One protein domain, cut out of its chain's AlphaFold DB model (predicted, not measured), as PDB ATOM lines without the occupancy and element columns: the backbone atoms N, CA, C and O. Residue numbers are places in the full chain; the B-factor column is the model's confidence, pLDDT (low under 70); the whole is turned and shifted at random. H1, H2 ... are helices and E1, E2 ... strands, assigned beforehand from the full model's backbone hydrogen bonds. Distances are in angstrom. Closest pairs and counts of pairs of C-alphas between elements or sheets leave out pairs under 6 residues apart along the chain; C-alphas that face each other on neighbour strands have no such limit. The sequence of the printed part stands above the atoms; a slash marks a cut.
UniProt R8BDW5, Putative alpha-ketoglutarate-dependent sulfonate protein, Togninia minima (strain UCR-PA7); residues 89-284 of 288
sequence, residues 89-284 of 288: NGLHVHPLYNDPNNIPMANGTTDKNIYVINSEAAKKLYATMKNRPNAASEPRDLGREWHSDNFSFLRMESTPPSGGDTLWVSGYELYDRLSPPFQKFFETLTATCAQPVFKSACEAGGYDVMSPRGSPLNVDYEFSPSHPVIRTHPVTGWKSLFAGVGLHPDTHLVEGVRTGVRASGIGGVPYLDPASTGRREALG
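This is residues 89 to 284 of the 288 residues of the protein "Putative alpha-ketoglutarate-dependent sulfonate protein" of Togninia minima (strain UCR-PA7) (UniProt R8BDW5). Loops with little regular structure join an antiparallel sheet, E1-E7-E2, to an end cluster of hairpin E5-E6, H3, H4 and H6; H2 and H5 lie at the other end. Of 196 printed residues, 75 are in six named helices and seven strands, class mixed. It is compact, radius of gyration of the C-alphas 18.3 A, spanning 51 by 40 by 31 A.

In order come E1, residues 114-118, from C-alpha 114 at (116.263, 186.597, 81.065); H1, 119-125; H2, 127-131; E2, 149-158, 24.4 A; H3, 171-177; H4, 180-187; E3, 190-192; H5, 197-205; E4, 226-228; E5, 230-232; E6, 239-241; E7, 259-266, 22.8 A; H6, 279-282.

E7 is antiparallel to E1, N 115 to O 262 2.8 A, and to E2, N 153 to O 263 2.8 A. H2 touches H5; their closest C-alphas, Thr 128 and Ala 201, are 6.6 A apart. H2 has 0 of 1 O i to N i+4 pairs within hydrogen-bond range, 1 of 2 O i to N i+3; H1, H3, H4 and H5 have every i+4 pair.

The printed part has no cut. Links H2-E2, E2-H3, H5-E4, E6-E7 and E7-H6 are long. Residues 125-149 and 244-256 have pLDDT under 70.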
ATOM      1  N   ASN A  89     110.321 194.101  95.426       92.81
ATOM      2  CA  ASN A  89     110.910 192.979  94.710       92.81
ATOM      3  C   ASN A  89     110.323 192.868  93.298       92.81
ATOM      4  O   ASN A  89     109.124 193.059  93.086       92.81
ATOM      5  N   GLY A  90     111.167 192.489  92.342       94.31
ATOM      6  CA  GLY A  90     110.825 192.362  90.929       94.31
ATOM      7  C   GLY A  90     111.356 191.072  90.310       94.31
ATOM      8  O   GLY A  90     111.469 190.032  90.970       94.31
ATOM      9  N   LEU A  91     111.671 191.146  89.020       95.56
ATOM     10  CA  LEU A  91     112.348 190.076  88.299       95.56
ATOM     11  C   LEU A  91     113.817 189.966  88.730       95.56
ATOM     12  O   LEU A  91     114.490 190.958  89.011       95.56
ATOM     13  N   HIS A  92     114.296 188.731  88.807       93.06
ATOM     14  CA  HIS A  92     115.676 188.394  89.107       93.06
ATOM     15  C   HIS A  92     116.584 188.734  87.924       93.06
ATOM     16  O   HIS A  92     116.228 188.510  86.767       93.06
ATOM     17  N   VAL A  93     117.797 189.187  88.233       91.94
ATOM     18  CA  VAL A  93     118.884 189.337  87.263       91.94
ATOM     19  C   VAL A  93     119.998 188.383  87.655       91.94
ATOM     20  O   VAL A  93     120.438 188.396  88.804       91.94
ATOM     21  N   HIS A  94     120.459 187.563  86.706       88.56
ATOM     22  CA  HIS A  94     121.506 186.582  86.976       88.56
ATOM     23  C   HIS A  94     122.775 187.269  87.527       88.56
ATOM     24  O   HIS A  94     123.226 188.246  86.928       88.56
ATOM     25  N   PRO A  95     123.395 186.765  88.616       87.38
ATOM     26  CA  PRO A  95     124.558 187.408  89.236       87.38
ATOM     27  C   PRO A  95     125.711 187.652  88.260       87.38
ATOM     28  O   PRO A  95     126.315 188.721  88.256       87.38
ATOM     29  N   LEU A  96     125.954 186.683  87.378       86.69
ATOM     30  CA  LEU A  96     127.005 186.738  86.362       86.69
ATOM     31  C   LEU A  96     126.526 187.321  85.021       86.69
ATOM     32  O   LEU A  96     127.103 186.995  83.994       86.69
ATOM     33  N   TYR A  97     125.450 188.117  84.979       88.94
ATOM     34  CA  TYR A  97     124.913 188.675  83.722       88.94
ATOM     35  C   TYR A  97     125.948 189.497  82.928       88.94
ATOM     36  O   TYR A  97     125.956 189.459  81.699       88.94
ATOM     37  N   ASN A  98     126.854 190.187  83.622       89.56
ATOM     38  CA  ASN A  98     127.897 191.003  82.999       89.56
ATOM     39  C   ASN A  98     129.076 190.185  82.438       89.56
ATOM     40  O   ASN A  98     129.995 190.779  81.877       89.56
ATOM     41  N   ASP A  99     129.080 188.853  82.582       86.88
ATOM     42  CA  ASP A  99     130.140 188.019  82.014       86.88
ATOM     43  C   ASP A  99     130.154 188.153  80.478       86.88
ATOM     44  O   ASP A  99     129.123 187.908  79.837       86.88
ATOM     45  N   PRO A 100     131.297 188.496  79.854       83.56
ATOM     46  CA  PRO A 100     131.398 188.636  78.401       83.56
ATOM     47  C   PRO A 100     131.161 187.323  77.636       83.56
ATOM     48  O   PRO A 100     130.945 187.351  76.427       83.56
ATOM     49  N   ASN A 101     131.199 186.172  78.315       81.56
ATOM     50  CA  ASN A 101     130.886 184.863  77.744       81.56
ATOM     51  C   ASN A 101     129.389 184.525  77.782       81.56
ATOM     52  O   ASN A 101     129.010 183.453  77.294       81.56
ATOM     53  N   ASN A 102     128.535 185.385  78.352       82.44
ATOM     54  CA  ASN A 102     127.095 185.194  78.240       82.44
ATOM     55  C   ASN A 102     126.659 185.270  76.782       82.44
ATOM     56  O   ASN A 102     127.087 186.129  76.011       82.44
ATOM     57  N   ILE A 103     125.777 184.349  76.413       85.81
ATOM     58  CA  ILE A 103     125.249 184.279  75.059       85.81
ATOM     59  C   ILE A 103     123.945 185.079  74.956       85.81
ATOM     60  O   ILE A 103     123.160 185.093  75.910       85.81
ATOM     61  N   PRO A 104     123.686 185.738  73.812       90.62
ATOM     62  CA  PRO A 104     122.393 186.353  73.557       90.62
ATOM     63  C   PRO A 104     121.303 185.286  73.379       90.62
ATOM     64  O   PRO A 104     121.583 184.101  73.179       90.62
ATOM     65  N   MET A 105     120.047 185.724  73.419       90.81
ATOM     66  CA  MET A 105     118.905 184.909  73.000       90.81
ATOM     67  C   MET A 105     118.989 184.596  71.497       90.81
ATOM     68  O   MET A 105     119.767 185.210  70.763       90.81
ATOM     69  N   ALA A 106     118.161 183.667  71.008       86.94
ATOM     70  CA  ALA A 106     118.189 183.222  69.609       86.94
ATOM     71  C   ALA A 106     118.018 184.355  68.573       86.94
ATOM     72  O   ALA A 106     118.530 184.265  67.459       86.94
ATOM     73  N   ASN A 107     117.338 185.444  68.940       87.56
ATOM     74  CA  ASN A 107     117.154 186.638  68.107       87.56
ATOM     75  C   ASN A 107     118.342 187.628  68.152       87.56
ATOM     76  O   ASN A 107     118.258 188.707  67.570       87.56
ATOM     77  N   GLY A 108     119.422 187.295  68.864       89.94
ATOM     78  CA  GLY A 108     120.615 188.127  69.012       89.94
ATOM     79  C   GLY A 108     120.521 189.218  70.083       89.94
ATOM     80  O   GLY A 108     121.503 189.931  70.286       89.94
ATOM     81  N   THR A 109     119.392 189.360  70.787       91.75
ATOM     82  CA  THR A 109     119.246 190.366  71.848       91.75
ATOM     83  C   THR A 109     119.602 189.808  73.228       91.75
ATOM     84  O   THR A 109     119.663 188.597  73.451       91.75
ATOM     85  N   THR A 110     119.865 190.710  74.171       92.31
ATOM     86  CA  THR A 110     120.114 190.396  75.581       92.31
ATOM     87  C   THR A 110     119.085 191.107  76.453       92.31
ATOM     88  O   THR A 110     118.635 192.206  76.133       92.31
ATOM     89  N   ASP A 111     118.693 190.470  77.554       94.62
ATOM     90  CA  ASP A 111     117.839 191.066  78.577       94.62
ATOM     91  C   ASP A 111     118.324 190.605  79.945       94.62
ATOM     92  O   ASP A 111     118.439 189.408  80.199       94.62
ATOM     93  N   LYS A 112     118.582 191.552  80.847       93.88
ATOM     94  CA  LYS A 112     119.078 191.250  82.194       93.88
ATOM     95  C   LYS A 112     118.137 190.357  83.010       93.88
ATOM     96  O   LYS A 112     118.593 189.615  83.870       93.88
ATOM     97  N   ASN A 113     116.834 190.388  82.739       95.12
ATOM     98  CA  ASN A 113     115.838 189.585  83.452       95.12
ATOM     99  C   ASN A 113     115.595 188.216  82.803       95.12
ATOM    100  O   ASN A 113     114.739 187.462  83.271       95.12
ATOM    101  N   ILE A 114     116.316 187.896  81.723       94.56
ATOM    102  CA  ILE A 114     116.263 186.597  81.065       94.56
ATOM    103  C   ILE A 114     117.592 185.884  81.239       94.56
ATOM    104  O   ILE A 114     118.644 186.338  80.798       94.56
ATOM    105  N   TYR A 115     117.525 184.704  81.843       91.00
ATOM    106  CA  TYR A 115     118.643 183.783  81.872       91.00
ATOM    107  C   TYR A 115     118.542 182.803  80.703       91.00
ATOM    108  O   TYR A 115     117.599 182.008  80.632       91.00
ATOM    109  N   VAL A 116     119.522 182.851  79.800       90.31
ATOM    110  CA  VAL A 116     119.655 181.885  78.706       90.31
ATOM    111  C   VAL A 116     120.313 180.621  79.253       90.31
ATOM    112  O   VAL A 116     121.512 180.575  79.523       90.31
ATOM    113  N   ILE A 117     119.514 179.574  79.435       86.38
ATOM    114  CA  ILE A 117     119.986 178.254  79.842       86.38
ATOM    115  C   ILE A 117     120.515 177.557  78.599       86.38
ATOM    116  O   ILE A 117     119.729 177.056  77.799       86.38
ATOM    117  N   ASN A 118     121.835 177.501  78.457       84.50
ATOM    118  CA  ASN A 118     122.497 176.798  77.367       84.50
ATOM    119  C   ASN A 118     123.663 175.964  77.897       84.50
ATOM    120  O   ASN A 118     124.537 176.481  78.593       84.50
ATOM    121  N   SER A 119     123.679 174.674  77.562       77.94
ATOM    122  CA  SER A 119     124.665 173.726  78.097       77.94
ATOM    123  C   SER A 119     126.114 174.067  77.720       77.94
ATOM    124  O   SER A 119     127.014 173.869  78.529       77.94
ATOM    125  N   GLU A 120     126.363 174.622  76.532       77.06
ATOM    126  CA  GLU A 120     127.711 175.025  76.103       77.06
ATOM    127  C   GLU A 120     128.137 176.357  76.728       77.06
ATOM    128  O   GLU A 120     129.283 176.509  77.158       77.06
ATOM    129  N   ALA A 121     127.210 177.311  76.841       74.19
ATOM    130  CA  ALA A 121     127.464 178.558  77.551       74.19
ATOM    131  C   ALA A 121     127.748 178.303  79.035       74.19
ATOM    132  O   ALA A 121     128.696 178.863  79.568       74.19
ATOM    133  N   ALA A 122     127.006 177.398  79.683       74.25
ATOM    134  CA  ALA A 122     127.242 177.014  81.071       74.25
ATOM    135  C   ALA A 122     128.654 176.438  81.270       74.25
ATOM    136  O   ALA A 122     129.351 176.845  82.197       74.25
ATOM    137  N   LYS A 123     129.128 175.562  80.368       73.81
ATOM    138  CA  LYS A 123     130.510 175.046  80.413       73.81
ATOM    139  C   LYS A 123     131.547 176.168  80.371       73.81
ATOM    140  O   LYS A 123     132.541 176.079  81.083       73.81
ATOM    141  N   LYS A 124     131.325 177.206  79.557       72.88
ATOM    142  CA  LYS A 124     132.226 178.366  79.440       72.88
ATOM    143  C   LYS A 124     132.142 179.282  80.658       72.88
ATOM    144  O   LYS A 124     133.172 179.570  81.258       72.88
ATOM    145  N   LEU A 125     130.925 179.661  81.051       68.00
ATOM    146  CA  LEU A 125     130.635 180.525  82.198       68.00
ATOM    147  C   LEU A 125     131.237 179.959  83.490       68.00
ATOM    148  O   LEU A 125     131.748 180.695  84.326       68.00
ATOM    149  N   TYR A 126     131.228 178.632  83.628       68.62
ATOM    150  CA  TYR A 126     131.763 177.938  84.793       68.62
ATOM    151  C   TYR A 126     133.160 177.328  84.584       68.62
ATOM    152  O   TYR A 126     133.682 176.688  85.499       68.62
ATOM    153  N   ALA A 127     133.810 177.540  83.432       67.38
ATOM    154  CA  ALA A 127     135.145 176.994  83.150       67.38
ATOM    155  C   ALA A 127     136.196 177.498  84.151       67.38
ATOM    156  O   ALA A 127     137.072 176.745  84.586       67.38
ATOM    157  N   THR A 128     136.072 178.760  84.560       61.97
ATOM    158  CA  THR A 128     136.947 179.412  85.541       61.97
ATOM    159  C   THR A 128     136.754 178.860  86.957       61.97
ATOM    160  O   THR A 128     137.684 178.917  87.762       61.97
ATOM    161  N   MET A 129     135.614 178.219  87.263       64.31
ATOM    162  CA  MET A 129     135.350 177.656  88.595       64.31
ATOM    163  C   MET A 129     136.241 176.456  88.932       64.31
ATOM    164  O   MET A 129     136.481 176.191  90.109       64.31
ATOM    165  N   LYS A 130     136.769 175.741  87.927       61.16
ATOM    166  CA  LYS A 130     137.618 174.556  88.142       61.16
ATOM    167  C   LYS A 130     138.992 174.903  88.730       61.16
ATOM    168  O   LYS A 130     139.537 174.107  89.486       61.16
ATOM    169  N   ASN A 131     139.519 176.087  88.410       57.66
ATOM    170  CA  ASN A 131     140.863 176.539  88.792       57.66
ATOM    171  C   ASN A 131     140.839 177.819  89.641       57.66
ATOM    172  O   ASN A 131     141.829 178.548  89.694       57.66
ATOM    173  N   ARG A 132     139.701 178.123  90.276       62.31
ATOM    174  CA  ARG A 132     139.546 179.357  91.049       62.31
ATOM    175  C   ARG A 132     140.547 179.407  92.218       62.31
ATOM    176  O   ARG A 132     140.683 178.411  92.944       62.31
ATOM    177  N   PRO A 133     141.246 180.540  92.424       55.91
ATOM    178  CA  PRO A 133     142.099 180.713  93.591       55.91
ATOM    179  C   PRO A 133     141.253 180.541  94.859       55.91
ATOM    180  O   PRO A 133     140.083 180.905  94.883       55.91
ATOM    181  N   ASN A 134     141.822 179.934  95.904       60.97
ATOM    182  CA  ASN A 134     141.158 179.731  97.201       60.97
ATOM    183  C   ASN A 134     139.943 178.776  97.212       60.97
ATOM    184  O   ASN A 134     139.243 178.695  98.219       60.97
ATOM    185  N   ALA A 135     139.736 177.954  96.169       62.91
ATOM    186  CA  ALA A 135     138.664 176.946  96.139       62.91
ATOM    187  C   ALA A 135     138.630 176.026  97.378       62.91
ATOM    188  O   ALA A 135     137.562 175.561  97.774       62.91
ATOM    189  N   ALA A 136     139.797 175.737  97.962       62.78
ATOM    190  CA  ALA A 136     139.936 174.887  99.140       62.78
ATOM    191  C   ALA A 136     139.517 175.573 100.452       62.78
ATOM    192  O   ALA A 136     139.142 174.871 101.388       62.78
ATOM    193  N   SER A 137     139.582 176.907 100.517       64.75
ATOM    194  CA  SER A 137     139.231 177.707 101.697       64.75
ATOM    195  C   SER A 137     137.844 178.340 101.613       64.75
ATOM    196  O   SER A 137     137.396 178.940 102.584       64.75
ATOM    197  N   GLU A 138     137.160 178.232 100.471       64.69
ATOM    198  CA  GLU A 138     135.763 178.643 100.385       64.69
ATOM    199  C   GLU A 138     134.866 177.703 101.211       64.69
ATOM    200  O   GLU A 138     135.015 176.476 101.118       64.69
ATOM    201  N   PRO A 139     133.914 178.250 101.988       61.09
ATOM    202  CA  PRO A 139     132.936 177.446 102.711       61.09
ATOM    203  C   PRO A 139     132.176 176.518 101.755       61.09
ATOM    204  O   PRO A 139     131.555 176.969 100.793       61.09
ATOM    205  N   ARG A 140     132.253 175.204 101.997       56.06
ATOM    206  CA  ARG A 140     131.589 174.181 101.164       56.06
ATOM    207  C   ARG A 140     130.135 173.931 101.564       56.06
ATOM    208  O   ARG A 140     129.410 173.255 100.841       56.06
ATOM    209  N   ASP A 141     129.755 174.422 102.733       53.25
ATOM    210  CA  ASP A 141     128.461 174.270 103.396       53.25
ATOM    211  C   ASP A 141     127.525 175.463 103.169       53.25
ATOM    212  O   ASP A 141     126.325 175.351 103.417       53.25
ATOM    213  N   LEU A 142     128.043 176.571 102.631       51.44
ATOM    214  CA  LEU A 142     127.218 177.643 102.094       51.44
ATOM    215  C   LEU A 142     126.606 177.137 100.787       51.44
ATOM    216  O   LEU A 142     127.195 177.211  99.707       51.44
ATOM    217  N   GLY A 143     125.414 176.546 100.909       50.28
ATOM    218  CA  GLY A 143     124.547 176.275  99.769       50.28
ATOM    219  C   GLY A 143     124.364 177.551  98.946       50.28
ATOM    220  O   GLY A 143     124.558 178.644  99.472       50.28
ATOM    221  N   ARG A 144     124.013 177.394  97.660       55.50
ATOM    222  CA  ARG A 144     123.820 178.474  96.667       55.50
ATOM    223  C   ARG A 144     123.125 179.707  97.279       55.50
ATOM    224  O   ARG A 144     122.426 179.565  98.264       55.50
ATOM    225  N   GLU A 145     123.236 180.905  96.705       51.56
ATOM    226  CA  GLU A 145     122.390 182.032  97.119       51.56
ATOM    227  C   GLU A 145     120.954 181.558  96.933       51.56
ATOM    228  O   GLU A 145     120.534 181.252  95.818       51.56
ATOM    229  N   TRP A 146     120.238 181.397  98.040       55.25
ATOM    230  CA  TRP A 146     118.819 181.119  97.986       55.25
ATOM    231  C   TRP A 146     118.166 182.476  97.906       55.25
ATOM    232  O   TRP A 146     117.841 183.108  98.906       55.25
ATOM    233  N   HIS A 147     118.013 182.952  96.682       58.00
ATOM    234  CA  HIS A 147     116.991 183.938  96.406       58.00
ATOM    235  C   HIS A 147     115.670 183.205  96.620       58.00
ATOM    236  O   HIS A 147     115.486 182.083  96.145       58.00
ATOM    237  N   SER A 148     114.758 183.772  97.400       60.88
ATOM    238  CA  SER A 148     113.430 183.199  97.588       60.88
ATOM    239  C   SER A 148     112.609 183.377  96.315       60.88
ATOM    240  O   SER A 148     111.621 184.101  96.342       60.88
ATOM    241  N   ASP A 149     113.029 182.782  95.197       66.81
ATOM    242  CA  ASP A 149     112.323 182.845  93.924       66.81
ATOM    243  C   ASP A 149     110.857 182.470  94.159       66.81
ATOM    244  O   ASP A 149     110.543 181.454  94.786       66.81
ATOM    245  N   ASN A 150     109.950 183.340  93.716       83.31
ATOM    246  CA  ASN A 150     108.515 183.116  93.850       83.31
ATOM    247  C   ASN A 150     108.025 182.225  92.703       83.31
ATOM    248  O   ASN A 150     107.537 181.123  92.925       83.31
ATOM    249  N   PHE A 151     108.253 182.678  91.466       94.25
ATOM    250  CA  PHE A 151     107.910 181.958  90.243       94.25
ATOM    251  C   PHE A 151     109.082 181.978  89.270       94.25
ATOM    252  O   PHE A 151     109.831 182.953  89.198       94.25
ATOM    253  N   SER A 152     109.219 180.901  88.502       94.62
ATOM    254  CA  SER A 152     110.138 180.814  87.371       94.62
ATOM    255  C   SER A 152     109.386 180.312  86.149       94.62
ATOM    256  O   SER A 152     108.724 179.278  86.211       94.62
ATOM    257  N   PHE A 153     109.528 181.020  85.035       96.75
ATOM    258  CA  PHE A 153     108.992 180.644  83.736       96.75
ATOM    259  C   PHE A 153     110.161 180.267  82.836       96.75
ATOM    260  O   PHE A 153     110.911 181.137  82.395       96.75
ATOM    261  N   LEU A 154     110.292 178.975  82.530       95.38
ATOM    262  CA  LEU A 154     111.213 178.462  81.520       95.38
ATOM    263  C   LEU A 154     110.467 178.152  80.218       95.38
ATOM    264  O   LEU A 154     109.563 177.319  80.217       95.38
ATOM    265  N   ARG A 155     110.895 178.763  79.112       93.25
ATOM    266  CA  ARG A 155     110.497 178.366  77.757       93.25
ATOM    267  C   ARG A 155     111.654 177.649  77.074       93.25
ATOM    268  O   ARG A 155     112.772 178.159  77.049       93.25
ATOM    269  N   MET A 156     111.385 176.466  76.534       91.00
ATOM    270  CA  MET A 156     112.371 175.693  75.779       91.00
ATOM    271  C   MET A 156     112.434 176.199  74.337       91.00
ATOM    272  O   MET A 156     111.394 176.352  73.708       91.00
ATOM    273  N   GLU A 157     113.639 176.439  73.821       87.44
ATOM    274  CA  GLU A 157     113.869 176.847  72.424       87.44
ATOM    275  C   GLU A 157     114.420 175.688  71.589       87.44
ATOM    276  O   GLU A 157     114.039 175.489  70.442       87.44
ATOM    277  N   SER A 158     115.316 174.892  72.174       85.31
ATOM    278  CA  SER A 158     115.814 173.659  71.568       85.31
ATOM    279  C   SER A 158     116.041 172.594  72.630       85.31
ATOM    280  O   SER A 158     116.525 172.863  73.733       85.31
ATOM    281  N   THR A 159     115.678 171.364  72.285       84.44
ATOM    282  CA  THR A 159     115.893 170.180  73.117       84.44
ATOM    283  C   THR A 159     116.595 169.109  72.291       84.44
ATOM    284  O   THR A 159     116.341 169.011  71.087       84.44
ATOM    285  N   PRO A 160     117.506 168.326  72.892       83.31
ATOM    286  CA  PRO A 160     118.044 167.154  72.218       83.31
ATOM    287  C   PRO A 160     116.921 166.122  71.989       83.31
ATOM    288  O   PRO A 160     115.936 166.121  72.730       83.31
ATOM    289  N   PRO A 161     117.055 165.208  71.008       84.38
ATOM    290  CA  PRO A 161     116.043 164.179  70.736       84.38
ATOM    291  C   PRO A 161     115.732 163.265  71.931       84.38
ATOM    292  O   PRO A 161     114.678 162.635  71.973       84.38
ATOM    293  N   SER A 162     116.662 163.155  72.882       83.25
ATOM    294  CA  SER A 162     116.500 162.408  74.125       83.25
ATOM    295  C   SER A 162     117.376 163.006  75.230       83.25
ATOM    296  O   SER A 162     118.471 163.506  74.964       83.25
ATOM    297  N   GLY A 163     116.883 162.934  76.469       78.50
ATOM    298  CA  GLY A 163     117.493 163.519  77.661       78.50
ATOM    299  C   GLY A 163     117.383 165.042  77.741       78.50
ATOM    300  O   GLY A 163     116.725 165.693  76.935       78.50
ATOM    301  N   GLY A 164     118.009 165.626  78.766       79.25
ATOM    302  CA  GLY A 164     117.802 167.039  79.109       79.25
ATOM    303  C   GLY A 164     116.538 167.295  79.940       79.25
ATOM    304  O   GLY A 164     116.078 168.442  80.015       79.25
ATOM    305  N   ASP A 165     116.008 166.236  80.555       85.44
ATOM    306  CA  ASP A 165     114.888 166.288  81.483       85.44
ATOM    307  C   ASP A 165     115.211 167.182  82.677       85.44
ATOM    308  O   ASP A 165     116.334 167.224  83.187       85.44
ATOM    309  N   THR A 166     114.185 167.868  83.159       85.38
ATOM    310  CA  THR A 166     114.231 168.557  84.442       85.38
ATOM    311  C   THR A 166     113.426 167.729  85.436       85.38
ATOM    312  O   THR A 166     112.307 167.318  85.139       85.38
ATOM    313  N   LEU A 167     113.981 167.473  86.620       87.75
ATOM    314  CA  LEU A 167     113.276 166.793  87.703       87.75
ATOM    315  C   LEU A 167     112.781 167.815  88.729       87.75
ATOM    316  O   LEU A 167     113.515 168.727  89.110       87.75
ATOM    317  N   TRP A 168     111.552 167.626  89.209       88.38
ATOM    318  CA  TRP A 168     110.956 168.423  90.282       88.38
ATOM    319  C   TRP A 168     110.629 167.546  91.484       88.38
ATOM    320  O   TRP A 168     110.200 166.402  91.340       88.38
ATOM    321  N   VAL A 169     110.793 168.108  92.682       89.62
ATOM    322  CA  VAL A 169     110.462 167.457  93.953       89.62
ATOM    323  C   VAL A 169     109.590 168.397  94.780       89.62
ATOM    324  O   VAL A 169     109.833 169.601  94.833       89.62
ATOM    325  N   SER A 170     108.558 167.856  95.430       93.25
ATOM    326  CA  SER A 170     107.662 168.640  96.282       93.25
ATOM    327  C   SER A 170     108.226 168.783  97.694       93.25
ATOM    328  O   SER A 170     108.245 167.816  98.455       93.25
ATOM    329  N   GLY A 171     108.608 170.004  98.080       93.56
ATOM    330  CA  GLY A 171     108.989 170.316  99.464       93.56
ATOM    331  C   GLY A 171     107.852 170.102 100.473       93.56
ATOM    332  O   GLY A 171     108.119 169.762 101.627       93.56
ATOM    333  N   TYR A 172     106.587 170.222 100.040       95.69
ATOM    334  CA  TYR A 172     105.423 169.895 100.873       95.69
ATOM    335  C   TYR A 172     105.371 168.405 101.190       95.69
ATOM    336  O   TYR A 172     105.229 168.022 102.344       95.69
ATOM    337  N   GLU A 173     105.523 167.559 100.169       94.38
ATOM    338  CA  GLU A 173     105.484 166.110 100.358       94.38
ATOM    339  C   GLU A 173     106.678 165.613 101.170       94.38
ATOM    340  O   GLU A 173     106.520 164.727 102.006       94.38
ATOM    341  N   LEU A 174     107.865 166.197 100.958       94.19
ATOM    342  CA  LEU A 174     109.030 165.896 101.787       94.19
ATOM    343  C   LEU A 174     108.731 166.182 103.261       94.19
ATOM    344  O   LEU A 174     108.973 165.316 104.095       94.19
ATOM    345  N   TYR A 175     108.152 167.345 103.573       95.38
ATOM    346  CA  TYR A 175     107.766 167.692 104.941       95.38
ATOM    347  C   TYR A 175     106.685 166.757 105.508       95.38
ATOM    348  O   TYR A 175     106.825 166.250 106.623       95.38
ATOM    349  N   ASP A 176     105.632 166.477 104.737       95.38
ATOM    350  CA  ASP A 176     104.515 165.623 105.158       95.38
ATOM    351  C   ASP A 176     104.934 164.164 105.414       95.38
ATOM    352  O   ASP A 176     104.264 163.457 106.169       95.38
ATOM    353  N   ARG A 177     106.039 163.708 104.810       94.00
ATOM    354  CA  ARG A 177     106.612 162.367 105.018       94.00
ATOM    355  C   ARG A 177     107.586 162.271 106.186       94.00
ATOM    356  O   ARG A 177     107.936 161.160 106.585       94.00
ATOM    357  N   LEU A 178     108.039 163.393 106.741       94.44
ATOM    358  CA  LEU A 178     108.854 163.368 107.950       94.44
ATOM    359  C   LEU A 178     108.015 162.869 109.130       94.44
ATOM    360  O   LEU A 178     106.883 163.301 109.342       94.44
ATOM    361  N   SER A 179     108.600 161.996 109.954       95.25
ATOM    362  CA  SER A 179     107.966 161.614 111.220       95.25
ATOM    363  C   SER A 179     107.757 162.850 112.117       95.25
ATOM    364  O   SER A 179     108.567 163.783 112.048       95.25
ATOM    365  N   PRO A 180     106.753 162.866 113.014       94.38
ATOM    366  CA  PRO A 180     106.493 164.026 113.869       94.38
ATOM    367  C   PRO A 180     107.708 164.522 114.684       94.38
ATOM    368  O   PRO A 180     107.878 165.737 114.791       94.38
ATOM    369  N   PRO A 181     108.591 163.655 115.231       96.88
ATOM    370  CA  PRO A 181     109.831 164.113 115.865       96.88
ATOM    371  C   PRO A 181     110.783 164.834 114.904       96.88
ATOM    372  O   PRO A 181     111.337 165.871 115.263       96.88
ATOM    373  N   PHE A 182     110.943 164.328 113.674       95.88
ATOM    374  CA  PHE A 182     111.780 164.979 112.662       95.88
ATOM    375  C   PHE A 182     111.181 166.303 112.190       95.88
ATOM    376  O   PHE A 182     111.934 167.259 112.046       95.88
ATOM    377  N   GLN A 183     109.858 166.399 112.016       95.56
ATOM    378  CA  GLN A 183     109.195 167.675 111.714       95.56
ATOM    379  C   GLN A 183     109.564 168.733 112.761       95.56
ATOM    380  O   GLN A 183     110.130 169.763 112.408       95.56
ATOM    381  N   LYS A 184     109.363 168.426 114.052       96.06
ATOM    382  CA  LYS A 184     109.708 169.332 115.160       96.06
ATOM    383  C   LYS A 184     111.186 169.703 115.175       96.06
ATOM    384  O   LYS A 184     111.516 170.850 115.433       96.06
ATOM    385  N   PHE A 185     112.075 168.745 114.912       96.62
ATOM    386  CA  PHE A 185     113.509 169.010 114.855       96.62
ATOM    387  C   PHE A 185     113.858 169.973 113.713       96.62
ATOM    388  O   PHE A 185     114.465 171.011 113.965       96.62
ATOM    389  N   PHE A 186     113.428 169.684 112.482       95.56
ATOM    390  CA  PHE A 186     113.728 170.522 111.317       95.56
ATOM    391  C   PHE A 186     113.086 171.913 111.397       95.56
ATOM    392  O   PHE A 186     113.674 172.871 110.904       95.56
ATOM    393  N   GLU A 187     111.933 172.055 112.058       96.19
ATOM    394  CA  GLU A 187     111.305 173.354 112.341       96.19
ATOM    395  C   GLU A 187     112.179 174.278 113.214       96.19
ATOM    396  O   GLU A 187     112.004 175.494 113.164       96.19
ATOM    397  N   THR A 188     113.141 173.742 113.978       96.12
ATOM    398  CA  THR A 188     114.084 174.554 114.777       96.12
ATOM    399  C   THR A 188     115.319 175.010 114.006       96.12
ATOM    400  O   THR A 188     116.064 175.860 114.495       96.12
ATOM    401  N   LEU A 189     115.573 174.439 112.825       93.94
ATOM    402  CA  LEU A 189     116.820 174.660 112.109       93.94
ATOM    403  C   LEU A 189     116.721 175.852 111.162       93.94
ATOM    404  O   LEU A 189     115.715 176.068 110.480       93.94
ATOM    405  N   THR A 190     117.827 176.575 111.058       89.25
ATOM    406  CA  THR A 190     118.076 177.556 110.008       89.25
ATOM    407  C   THR A 190     119.265 177.110 109.165       89.25
ATOM    408  O   THR A 190     120.128 176.363 109.628       89.25
ATOM    409  N   ALA A 191     119.309 177.552 107.914       84.00
ATOM    410  CA  ALA A 191     120.451 177.367 107.032       84.00
ATOM    411  C   ALA A 191     120.849 178.710 106.421       84.00
ATOM    412  O   ALA A 191     119.989 179.477 105.981       84.00
ATOM    413  N   THR A 192     122.151 178.981 106.404       82.25
ATOM    414  CA  THR A 192     122.734 180.160 105.762       82.25
ATOM    415  C   THR A 192     123.149 179.810 104.344       82.25
ATOM    416  O   THR A 192     123.890 178.853 104.124       82.25
ATOM    417  N   CYS A 193     122.669 180.592 103.387       75.75
ATOM    418  CA  CYS A 193     122.871 180.367 101.964       75.75
ATOM    419  C   CYS A 193     123.695 181.521 101.385       75.75
ATOM    420  O   CYS A 193     123.332 182.672 101.595       75.75
ATOM    421  N   ALA A 194     124.788 181.244 100.675       75.06
ATOM    422  CA  ALA A 194     125.643 182.263 100.060       75.06
ATOM    423  C   ALA A 194     126.393 181.701  98.845       75.06
ATOM    424  O   ALA A 194     126.670 180.507  98.776       75.06
ATOM    425  N   GLN A 195     126.787 182.559  97.900       74.00
ATOM    426  CA  GLN A 195     127.656 182.170  96.779       74.00
ATOM    427  C   GLN A 195     128.948 182.977  96.763       74.00
ATOM    428  O   GLN A 195     129.108 183.860  95.919       74.00
ATOM    429  N   PRO A 196     129.925 182.617  97.622       73.44
ATOM    430  CA  PRO A 196     131.255 183.227  97.564       73.44
ATOM    431  C   PRO A 196     131.905 183.061  96.178       73.44
ATOM    432  O   PRO A 196     132.707 183.893  95.759       73.44
ATOM    433  N   VAL A 197     131.487 182.040  95.423       75.44
ATOM    434  CA  VAL A 197     131.966 181.760  94.070       75.44
ATOM    435  C   VAL A 197     131.752 182.892  93.065       75.44
ATOM    436  O   VAL A 197     132.545 183.013  92.135       75.44
ATOM    437  N   PHE A 198     130.724 183.731  93.230       80.19
ATOM    438  CA  PHE A 198     130.487 184.827  92.289       80.19
ATOM    439  C   PHE A 198     131.587 185.873  92.345       80.19
ATOM    440  O   PHE A 198     132.016 186.339  91.296       80.19
ATOM    441  N   LYS A 199     132.114 186.164  93.538       83.44
ATOM    442  CA  LYS A 199     133.268 187.053  93.685       83.44
ATOM    443  C   LYS A 199     134.471 186.509  92.926       83.44
ATOM    444  O   LYS A 199     135.025 187.199  92.077       83.44
ATOM    445  N   SER A 200     134.802 185.241  93.163       78.25
ATOM    446  CA  SER A 200     135.915 184.566  92.494       78.25
ATOM    447  C   SER A 200     135.751 184.542  90.963       78.25
ATOM    448  O   SER A 200     136.725 184.722  90.236       78.25
ATOM    449  N   ALA A 201     134.528 184.336  90.457       79.81
ATOM    450  CA  ALA A 201     134.238 184.333  89.022       79.81
ATOM    451  C   ALA A 201     134.365 185.730  88.390       79.81
ATOM    452  O   ALA A 201     135.017 185.872  87.356       79.81
ATOM    453  N   CYS A 202     133.808 186.754  89.040       84.94
ATOM    454  CA  CYS A 202     133.898 188.155  88.632       84.94
ATOM    455  C   CYS A 202     135.349 188.658  88.594       84.94
ATOM    456  O   CYS A 202     135.777 189.229  87.592       84.94
ATOM    457  N   GLU A 203     136.143 188.370  89.634       85.62
ATOM    458  CA  GLU A 203     137.570 188.721  89.688       85.62
ATOM    459  C   GLU A 203     138.367 188.046  88.561       85.62
ATOM    460  O   GLU A 203     139.176 188.694  87.897       85.62
ATOM    461  N   ALA A 204     138.118 186.755  88.306       80.81
ATOM    462  CA  ALA A 204     138.786 186.019  87.233       80.81
ATOM    463  C   ALA A 204     138.380 186.502  85.830       80.81
ATOM    464  O   ALA A 204     139.191 186.459  84.906       80.81
ATOM    465  N   GLY A 205     137.126 186.930  85.664       81.00
ATOM    466  CA  GLY A 205     136.588 187.427  84.400       81.00
ATOM    467  C   GLY A 205     136.807 188.921  84.152       81.00
ATOM    468  O   GLY A 205     136.605 189.370  83.026       81.00
ATOM    469  N   GLY A 206     137.220 189.687  85.166       86.69
ATOM    470  CA  GLY A 206     137.439 191.131  85.061       86.69
ATOM    471  C   GLY A 206     136.153 191.947  84.882       86.69
ATOM    472  O   GLY A 206     136.158 192.925  84.139       86.69
ATOM    473  N   TYR A 207     135.056 191.543  85.528       88.25
ATOM    474  CA  TYR A 207     133.759 192.229  85.479       88.25
ATOM    475  C   TYR A 207     133.090 192.255  86.857       88.25
ATOM    476  O   TYR A 207     133.407 191.438  87.717       88.25
ATOM    477  N   ASP A 208     132.130 193.157  87.058       91.00
ATOM    478  CA  ASP A 208     131.382 193.251  88.315       91.00
ATOM    479  C   ASP A 208     130.134 192.362  88.324       91.00
ATOM    480  O   ASP A 208     129.423 192.239  87.318       91.00
ATOM    481  N   VAL A 209     129.823 191.788  89.489       90.25
ATOM    482  CA  VAL A 209     128.545 191.104  89.730       90.25
ATOM    483  C   VAL A 209     127.383 192.069  89.511       90.25
ATOM    484  O   VAL A 209     127.464 193.260  89.818       90.25
ATOM    485  N   MET A 210     126.255 191.560  89.025       90.69
ATOM    486  CA  MET A 210     125.044 192.368  89.019       90.69
ATOM    487  C   MET A 210     124.598 192.673  90.459       90.69
ATOM    488  O   MET A 210     124.476 191.766  91.281       90.69
ATOM    489  N   SER A 211     124.284 193.936  90.742       90.19
ATOM    490  CA  SER A 211     123.713 194.419  92.005       90.19
ATOM    491  C   SER A 211     122.798 195.630  91.722       90.19
ATOM    492  O   SER A 211     123.212 196.508  90.961       90.19
ATOM    493  N   PRO A 212     121.561 195.712  92.260       90.94
ATOM    494  CA  PRO A 212     120.814 194.665  92.962       90.94
ATOM    495  C   PRO A 212     120.258 193.595  92.003       90.94
ATOM    496  O   PRO A 212     120.034 193.845  90.817       90.94
ATOM    497  N   ARG A 213     119.966 192.403  92.532       90.38
ATOM    498  CA  ARG A 213     119.487 191.232  91.766       90.38
ATOM    499  C   ARG A 213     118.010 190.930  92.041       90.38
ATOM    500  O   ARG A 213     117.652 189.883  92.574       90.38
ATOM    501  N   GLY A 214     117.145 191.891  91.708       88.69
ATOM    502  CA  GLY A 214     115.679 191.769  91.798       88.69
ATOM    503  C   GLY A 214     115.055 192.082  93.163       88.69
ATOM    504  O   GLY A 214     113.835 192.170  93.261       88.69
ATOM    505  N   SER A 215     115.858 192.294  94.208       89.69
ATOM    506  CA  SER A 215     115.417 192.788  95.520       89.69
ATOM    507  C   SER A 215     116.433 193.801  96.053       89.69
ATOM    508  O   SER A 215     117.629 193.584  95.846       89.69
ATOM    509  N   PRO A 216     116.013 194.856  96.778       89.69
ATOM    510  CA  PRO A 216     116.937 195.796  97.416       89.69
ATOM    511  C   PRO A 216     117.835 195.144  98.474       89.69
ATOM    512  O   PRO A 216     118.846 195.726  98.847       89.69
ATOM    513  N   LEU A 217     117.480 193.949  98.962       86.81
ATOM    514  CA  LEU A 217     118.303 193.184  99.901       86.81
ATOM    515  C   LEU A 217     119.357 192.318  99.199       86.81
ATOM    516  O   LEU A 217     120.330 191.925  99.833       86.81
ATOM    517  N   ASN A 218     119.164 191.998  97.916       86.44
ATOM    518  CA  ASN A 218     120.039 191.113  97.148       86.44
ATOM    519  C   ASN A 218     121.115 191.935  96.428       86.44
ATOM    520  O   ASN A 218     121.024 192.182  95.220       86.44
ATOM    521  N   VAL A 219     122.074 192.424  97.216       87.56
ATOM    522  CA  VAL A 219     123.115 193.365  96.793       87.56
ATOM    523  C   VAL A 219     124.509 192.767  96.944       87.56
ATOM    524  O   VAL A 219     124.788 191.996  97.861       87.56
ATOM    525  N   ASP A 220     125.379 193.161  96.022       86.62
ATOM    526  CA  ASP A 220     126.829 192.974  96.057       86.62
ATOM    527  C   ASP A 220     127.242 191.500  96.223       86.62
ATOM    528  O   ASP A 220     126.512 190.593  95.810       86.62
ATOM    529  N   TYR A 221     128.442 191.258  96.753       82.75
ATOM    530  CA  TYR A 221     129.031 189.922  96.917       82.75
ATOM    531  C   TYR A 221     128.726 189.275  98.278       82.75
ATOM    532  O   TYR A 221     129.020 188.098  98.473       82.75
ATOM    533  N   GLU A 222     128.180 190.036  99.228       77.69
ATOM    534  CA  GLU A 222     128.015 189.613 100.629       77.69
ATOM    535  C   GLU A 222     126.602 189.109 100.950       77.69
ATOM    536  O   GLU A 222     126.268 188.873 102.111       77.69
ATOM    537  N   PHE A 223     125.756 188.920  99.934       79.44
ATOM    538  CA  PHE A 223     124.407 188.410 100.136       79.44
ATOM    539  C   PHE A 223     124.438 186.979 100.701       79.44
ATOM    540  O   PHE A 223     124.682 186.001  99.991       79.44
ATOM    541  N   SER A 224     124.191 186.871 102.009       79.50
ATOM    542  CA  SER A 224     124.248 185.619 102.767       79.50
ATOM    543  C   SER A 224     123.055 185.484 103.724       79.50
ATOM    544  O   SER A 224     123.215 185.562 104.945       79.50
ATOM    545  N   PRO A 225     121.821 185.332 103.215       79.56
ATOM    546  CA  PRO A 225     120.658 185.220 104.081       79.56
ATOM    547  C   PRO A 225     120.616 183.879 104.836       79.56
ATOM    548  O   PRO A 225     120.928 182.818 104.290       79.56
ATOM    549  N   SER A 226     120.159 183.921 106.091       84.81
ATOM    550  CA  SER A 226     119.752 182.729 106.844       84.81
ATOM    551  C   SER A 226     118.245 182.530 106.758       84.81
ATOM    552  O   SER A 226     117.463 183.441 107.036       84.81
ATOM    553  N   HIS A 227     117.829 181.317 106.409       85.69
ATOM    554  CA  HIS A 227     116.425 180.956 106.252       85.69
ATOM    555  C   HIS A 227     116.047 179.763 107.129       85.69
ATOM    556  O   HIS A 227     116.888 178.895 107.365       85.69
ATOM    557  N   PRO A 228     114.784 179.663 107.572       91.50
ATOM    558  CA  PRO A 228     114.269 178.436 108.168       91.50
ATOM    559  C   PRO A 228     114.407 177.239 107.214       91.50
ATOM    560  O   PRO A 228     114.116 177.353 106.019       91.50
ATOM    561  N   VAL A 229     114.813 176.079 107.739       91.88
ATOM    562  CA  VAL A 229     114.849 174.822 106.971       91.88
ATOM    563  C   VAL A 229     113.436 174.395 106.587       91.88
ATOM    564  O   VAL A 229     113.196 174.032 105.438       91.88
ATOM    565  N   ILE A 230     112.477 174.509 107.507       95.00
ATOM    566  CA  ILE A 230     111.046 174.426 107.194       95.00
ATOM    567  C   ILE A 230     110.494 175.839 107.085       95.00
ATOM    568  O   ILE A 230     110.635 176.618 108.022       95.00
ATOM    569  N   ARG A 231     109.828 176.167 105.975       93.44
ATOM    570  CA  ARG A 231     109.126 177.450 105.800       93.44
ATOM    571  C   ARG A 231     107.622 177.251 105.684       93.44
ATOM    572  O   ARG A 231     107.168 176.189 105.263       93.44
ATOM    573  N   THR A 232     106.873 178.316 105.917       95.62
ATOM    574  CA  THR A 232     105.462 178.430 105.545       95.62
ATOM    575  C   THR A 232     105.358 179.076 104.170       95.62
ATOM    576  O   THR A 232     105.883 180.167 103.939       95.62
ATOM    577  N   HIS A 233     104.697 178.409 103.227       94.81
ATOM    578  CA  HIS A 233     104.491 178.970 101.899       94.81
ATOM    579  C   HIS A 233     103.447 180.099 101.963       94.81
ATOM    580  O   HIS A 233     102.320 179.854 102.389       94.81
ATOM    581  N   PRO A 234     103.761 181.331 101.518       93.69
ATOM    582  CA  PRO A 234     102.921 182.505 101.780       93.69
ATOM    583  C   PRO A 234     101.562 182.483 101.067       93.69
ATOM    584  O   PRO A 234     100.654 183.192 101.486       93.69
ATOM    585  N   VAL A 235     101.434 181.696  99.994       95.56
ATOM    586  CA  VAL A 235     100.184 181.547  99.225       95.56
ATOM    587  C   VAL A 235      99.278 180.463  99.800       95.56
ATOM    588  O   VAL A 235      98.105 180.717 100.026       95.56
ATOM    589  N   THR A 236      99.803 179.263 100.050       96.44
ATOM    590  CA  THR A 236      99.010 178.100 100.478       96.44
ATOM    591  C   THR A 236      98.912 177.976 101.998       96.44
ATOM    592  O   THR A 236      98.049 177.270 102.506       96.44
ATOM    593  N   GLY A 237      99.804 178.638 102.740       96.31
ATOM    594  CA  GLY A 237      99.941 178.486 104.188       96.31
ATOM    595  C   GLY A 237     100.550 177.155 104.623       96.31
ATOM    596  O   GLY A 237     100.586 176.882 105.818       96.31
ATOM    597  N   TRP A 238     101.018 176.315 103.698       96.81
ATOM    598  CA  TRP A 238     101.538 174.991 104.037       96.81
ATOM    599  C   TRP A 238     103.016 175.029 104.405       96.81
ATOM    600  O   TRP A 238     103.809 175.758 103.797       96.81
ATOM    601  N   LYS A 239     103.398 174.185 105.362       96.88
ATOM    602  CA  LYS A 239     104.797 173.907 105.682       96.88
ATOM    603  C   LYS A 239     105.466 173.151 104.541       96.88
ATOM    604  O   LYS A 239     104.896 172.232 103.957       96.88
ATOM    605  N   SER A 240     106.688 173.556 104.225       94.56
ATOM    606  CA  SER A 240     107.492 173.001 103.142       94.56
ATOM    607  C   SER A 240     108.941 172.912 103.583       94.56
ATOM    608  O   SER A 240     109.469 173.874 104.152       94.56
ATOM    609  N   LEU A 241     109.594 171.786 103.291       92.75
ATOM    610  CA  LEU A 241     111.046 171.713 103.375       92.75
ATOM    611  C   LEU A 241     111.620 172.678 102.332       92.75
ATOM    612  O   LEU A 241     111.401 172.520 101.131       92.75
ATOM    613  N   PHE A 242     112.292 173.710 102.825       84.94
ATOM    614  CA  PHE A 242     112.892 174.774 102.045       84.94
ATOM    615  C   PHE A 242     114.397 174.571 102.038       84.94
ATOM    616  O   PHE A 242     114.882 173.883 101.151       84.94
ATOM    617  N   ALA A 243     115.134 175.112 103.006       70.12
ATOM    618  CA  ALA A 243     116.587 175.180 102.923       70.12
ATOM    619  C   ALA A 243     117.281 173.805 103.031       70.12
ATOM    620  O   ALA A 243     116.841 172.923 103.765       70.12
ATOM    621  N   GLY A 244     118.384 173.627 102.290       58.88
ATOM    622  CA  GLY A 244     119.190 172.392 102.273       58.88
ATOM    623  C   GLY A 244     118.866 171.403 101.141       58.88
ATOM    624  O   GLY A 244     119.631 170.469 100.910       58.88
ATOM    625  N   VAL A 245     117.795 171.629 100.371       52.69
ATOM    626  CA  VAL A 245     117.429 170.827  99.183       52.69
ATOM    627  C   VAL A 245     117.909 171.551  97.920       52.69
ATOM    628  O   VAL A 245     117.125 172.140  97.187       52.69
ATOM    629  N   GLY A 246     119.228 171.625  97.717       48.56
ATOM    630  CA  GLY A 246     119.821 172.565  96.748       48.56
ATOM    631  C   GLY A 246     120.991 172.039  95.926       48.56
ATOM    632  O   GLY A 246     121.741 172.832  95.354       48.56
ATOM    633  N   LEU A 247     121.178 170.722  95.848       43.75
ATOM    634  CA  LEU A 247     122.065 170.165  94.836       43.75
ATOM    635  C   LEU A 247     121.279 170.146  93.519       43.75
ATOM    636  O   LEU A 247     120.322 169.391  93.386       43.75
ATOM    637  N   HIS A 248     121.660 170.985  92.553       45.34
ATOM    638  CA  HIS A 248     121.446 170.657  91.144       45.34
ATOM    639  C   HIS A 248     122.610 169.745  90.740       45.34
ATOM    640  O   HIS A 248     123.689 170.269  90.442       45.34
ATOM    641  N   PRO A 249     122.467 168.409  90.776       38.56
ATOM    642  CA  PRO A 249     123.344 167.569  89.990       38.56
ATOM    643  C   PRO A 249     122.994 167.851  88.527       38.56
ATOM    644  O   PRO A 249     122.013 167.332  88.003       38.56
ATOM    645  N   ASP A 250     123.748 168.737  87.880       42.66
ATOM    646  CA  ASP A 250     123.726 168.792  86.422       42.66
ATOM    647  C   ASP A 250     124.517 167.584  85.931       42.66
ATOM    648  O   ASP A 250     125.749 167.545  85.966       42.66
ATOM    649  N   THR A 251     123.792 166.531  85.581       41.31
ATOM    650  CA  THR A 251     124.376 165.376  84.926       41.31
ATOM    651  C   THR A 251     124.232 165.610  83.429       41.31
ATOM    652  O   THR A 251     123.212 165.262  82.833       41.31
ATOM    653  N   HIS A 252     125.250 166.220  82.818       51.50
ATOM    654  CA  HIS A 252     125.389 166.319  81.366       51.50
ATOM    655  C   HIS A 252     125.615 164.917  80.764       51.50
ATOM    656  O   HIS A 252     126.732 164.554  80.404       51.50
ATOM    657  N   LEU A 253     124.564 164.097  80.726       53.66
ATOM    658  CA  LEU A 253     124.613 162.699  80.279       53.66
ATOM    659  C   LEU A 253     124.236 162.526  78.808       53.66
ATOM    660  O   LEU A 253     124.220 161.398  78.324       53.66
ATOM    661  N   VAL A 254     123.909 163.613  78.106       59.38
ATOM    662  CA  VAL A 254     123.445 163.552  76.719       59.38
ATOM    663  C   VAL A 254     124.240 164.459  75.800       59.38
ATOM    664  O   VAL A 254     124.602 165.582  76.156       59.38
ATOM    665  N   GLU A 255     124.501 163.945  74.601       63.34
ATOM    666  CA  GLU A 255     125.043 164.712  73.489       63.34
ATOM    667  C   GLU A 255     123.936 165.585  72.884       63.34
ATOM    668  O   GLU A 255     122.838 165.114  72.588       63.34
ATOM    669  N   GLY A 256     124.225 166.875  72.712       68.94
ATOM    670  CA  GLY A 256     123.289 167.855  72.167       68.94
ATOM    671  C   GLY A 256     123.244 169.142  72.985       68.94
ATOM    672  O   GLY A 256     123.618 169.182  74.156       68.94
ATOM    673  N   VAL A 257     122.794 170.221  72.346       77.75
ATOM    674  CA  VAL A 257     122.645 171.526  72.993       77.75
ATOM    675  C   VAL A 257     121.194 171.686  73.422       77.75
ATOM    676  O   VAL A 257     120.288 171.695  72.592       77.75
ATOM    677  N   ARG A 258     120.975 171.831  74.728       82.94
ATOM    678  CA  ARG A 258     119.689 172.241  75.291       82.94
ATOM    679  C   ARG A 258     119.707 173.755  75.457       82.94
ATOM    680  O   ARG A 258     120.580 174.259  76.164       82.94
ATOM    681  N   THR A 259     118.749 174.451  74.847       86.94
ATOM    682  CA  THR A 259     118.597 175.908  74.988       86.94
ATOM    683  C   THR A 259     117.197 176.259  75.468       86.94
ATOM    684  O   THR A 259     116.202 175.757  74.945       86.94
ATOM    685  N   GLY A 260     117.112 177.132  76.464       90.25
ATOM    686  CA  GLY A 260     115.856 177.723  76.898       90.25
ATOM    687  C   GLY A 260     116.071 179.088  77.527       90.25
ATOM    688  O   GLY A 260     117.166 179.410  77.981       90.25
ATOM    689  N   VAL A 261     115.008 179.877  77.581       92.94
ATOM    690  CA  VAL A 261     115.008 181.218  78.166       92.94
ATOM    691  C   VAL A 261     114.157 181.223  79.427       92.94
ATOM    692  O   VAL A 261     113.013 180.757  79.426       92.94
ATOM    693  N   ARG A 262     114.727 181.710  80.531       94.50
ATOM    694  CA  ARG A 262     114.073 181.718  81.839       94.50
ATOM    695  C   ARG A 262     113.926 183.127  82.388       94.50
ATOM    696  O   ARG A 262     114.929 183.805  82.586       94.50
ATOM    697  N   ALA A 263     112.699 183.493  82.737       95.75
ATOM    698  CA  ALA A 263     112.411 184.602  83.638       95.75
ATOM    699  C   ALA A 263     112.155 184.047  85.047       95.75
ATOM    700  O   ALA A 263     111.515 183.004  85.196       95.75
ATOM    701  N   SER A 264     112.637 184.736  86.076       94.81
ATOM    702  CA  SER A 264     112.412 184.371  87.480       94.81
ATOM    703  C   SER A 264     112.055 185.623  88.275       94.81
ATOM    704  O   SER A 264     112.590 186.692  87.999       94.81
ATOM    705  N   GLY A 265     111.145 185.517  89.240       92.75
ATOM    706  CA  GLY A 265     110.760 186.615  90.131       92.75
ATOM    707  C   GLY A 265     111.226 186.380  91.564       92.75
ATOM    708  O   GLY A 265     111.162 185.252  92.042       92.75
ATOM    709  N   ILE A 266     111.618 187.437  92.280       91.00
ATOM    710  CA  ILE A 266     112.103 187.343  93.667       91.00
ATOM    711  C   ILE A 266     110.959 187.491  94.676       91.00
ATOM    712  O   ILE A 266     110.350 188.544  94.808       91.00
ATOM    713  N   GLY A 267     110.654 186.440  95.430       88.75
ATOM    714  CA  GLY A 267     109.679 186.448  96.525       88.75
ATOM    715  C   GLY A 267     110.166 187.172  97.780       88.75
ATOM    716  O   GLY A 267     111.289 187.661  97.840       88.75
ATOM    717  N   GLY A 268     109.302 187.259  98.793       87.00
ATOM    718  CA  GLY A 268     109.648 187.853 100.089       87.00
ATOM    719  C   GLY A 268     110.493 186.935 100.976       87.00
ATOM    720  O   GLY A 268     110.626 185.743 100.698       87.00
ATOM    721  N   VAL A 269     111.011 187.490 102.076       87.44
ATOM    722  CA  VAL A 269     111.858 186.763 103.034       87.44
ATOM    723  C   VAL A 269     111.123 185.520 103.575       87.44
ATOM    724  O   VAL A 269     110.027 185.657 104.128       87.44
ATOM    725  N   PRO A 270     111.696 184.311 103.426       89.19
ATOM    726  CA  PRO A 270     111.142 183.082 103.985       89.19
ATOM    727  C   PRO A 270     110.958 183.164 105.501       89.19
ATOM    728  O   PRO A 270     111.829 183.651 106.219       89.19
ATOM    729  N   TYR A 271     109.845 182.627 105.989       92.06
ATOM    730  CA  TYR A 271     109.518 182.560 107.410       92.06
ATOM    731  C   TYR A 271     108.860 181.218 107.736       92.06
ATOM    732  O   TYR A 271     108.351 180.535 106.845       92.06
ATOM    733  N   LEU A 272     108.853 180.857 109.016       95.00
ATOM    734  CA  LEU A 272     108.089 179.735 109.548       95.00
ATOM    735  C   LEU A 272     107.024 180.279 110.497       95.00
ATOM    736  O   LEU A 272     107.349 180.909 111.499       95.00
ATOM    737  N   ASP A 273     105.761 180.045 110.171       95.62
ATOM    738  CA  ASP A 273     104.633 180.261 111.066       95.62
ATOM    739  C   ASP A 273     104.413 178.996 111.916       95.62
ATOM    740  O   ASP A 273     104.041 177.954 111.358       95.62
ATOM    741  N   PRO A 274     104.598 179.048 113.249       93.75
ATOM    742  CA  PRO A 274     104.369 177.899 114.123       93.75
ATOM    743  C   PRO A 274     102.942 177.338 114.054       93.75
ATOM    744  O   PRO A 274     102.759 176.146 114.296       93.75
ATOM    745  N   ALA A 275     101.949 178.169 113.709       94.62
ATOM    746  CA  ALA A 275     100.547 177.771 113.588       94.62
ATOM    747  C   ALA A 275     100.211 177.123 112.235       94.62
ATOM    748  O   ALA A 275      99.145 176.524 112.091       94.62
ATOM    749  N   SER A 276     101.102 177.222 111.242       95.81
ATOM    750  CA  SER A 276     100.902 176.565 109.950       95.81
ATOM    751  C   SER A 276     101.020 175.042 110.055       95.81
ATOM    752  O   SER A 276     101.649 174.496 110.966       95.81
ATOM    753  N   THR A 277     100.429 174.331 109.101       95.50
ATOM    754  CA  THR A 277     100.404 172.864 109.076       95.50
ATOM    755  C   THR A 277     101.006 172.326 107.782       95.50
ATOM    756  O   THR A 277     101.263 173.068 106.833       95.50
ATOM    757  N   GLY A 278     101.291 171.023 107.754       95.88
ATOM    758  CA  GLY A 278     101.648 170.336 106.513       95.88
ATOM    759  C   GLY A 278     100.477 170.315 105.526       95.88
ATOM    760  O   GLY A 278      99.321 170.478 105.925       95.88
ATOM    761  N   ARG A 279     100.752 170.090 104.238       96.00
ATOM    762  CA  ARG A 279      99.715 170.123 103.192       96.00
ATOM    763  C   ARG A 279      98.625 169.088 103.459       96.00
ATOM    764  O   ARG A 279      97.444 169.409 103.375       96.00
ATOM    765  N   ARG A 280      99.001 167.850 103.794       94.62
ATOM    766  CA  ARG A 280      98.030 166.777 104.075       94.62
ATOM    767  C   ARG A 280      97.099 167.127 105.229       94.62
ATOM    768  O   ARG A 280      95.899 166.917 105.118       94.62
ATOM    769  N   GLU A 281      97.638 167.694 106.304       95.06
ATOM    770  CA  GLU A 281      96.842 168.114 107.458       95.06
ATOM    771  C   GLU A 281      95.894 169.263 107.101       95.06
ATOM    772  O   GLU A 281      94.708 169.184 107.409       95.06
ATOM    773  N   ALA A 282      96.378 170.276 106.375       94.25
ATOM    774  CA  ALA A 282      95.553 171.384 105.895       94.25
ATOM    775  C   ALA A 282      94.397 170.928 104.983       94.25
ATOM    776  O   ALA A 282      93.339 171.555 104.969       94.25
ATOM    777  N   LEU A 283      94.587 169.833 104.242       93.38
ATOM    778  CA  LEU A 283      93.587 169.236 103.352       93.38
ATOM    779  C   LEU A 283      92.755 168.120 104.013       93.38
ATOM    780  O   LEU A 283      91.955 167.479 103.334       93.38
ATOM    781  N   GLY A 284      92.941 167.845 105.310       94.00
ATOM    782  CA  GLY A 284      92.213 166.783 106.018       94.00
ATOM    783  C   GLY A 284      92.551 165.357 105.556       94.00
ATOM    784  O   GLY A 284      91.752 164.439 105.733       94.00
TER     785      GLY A 284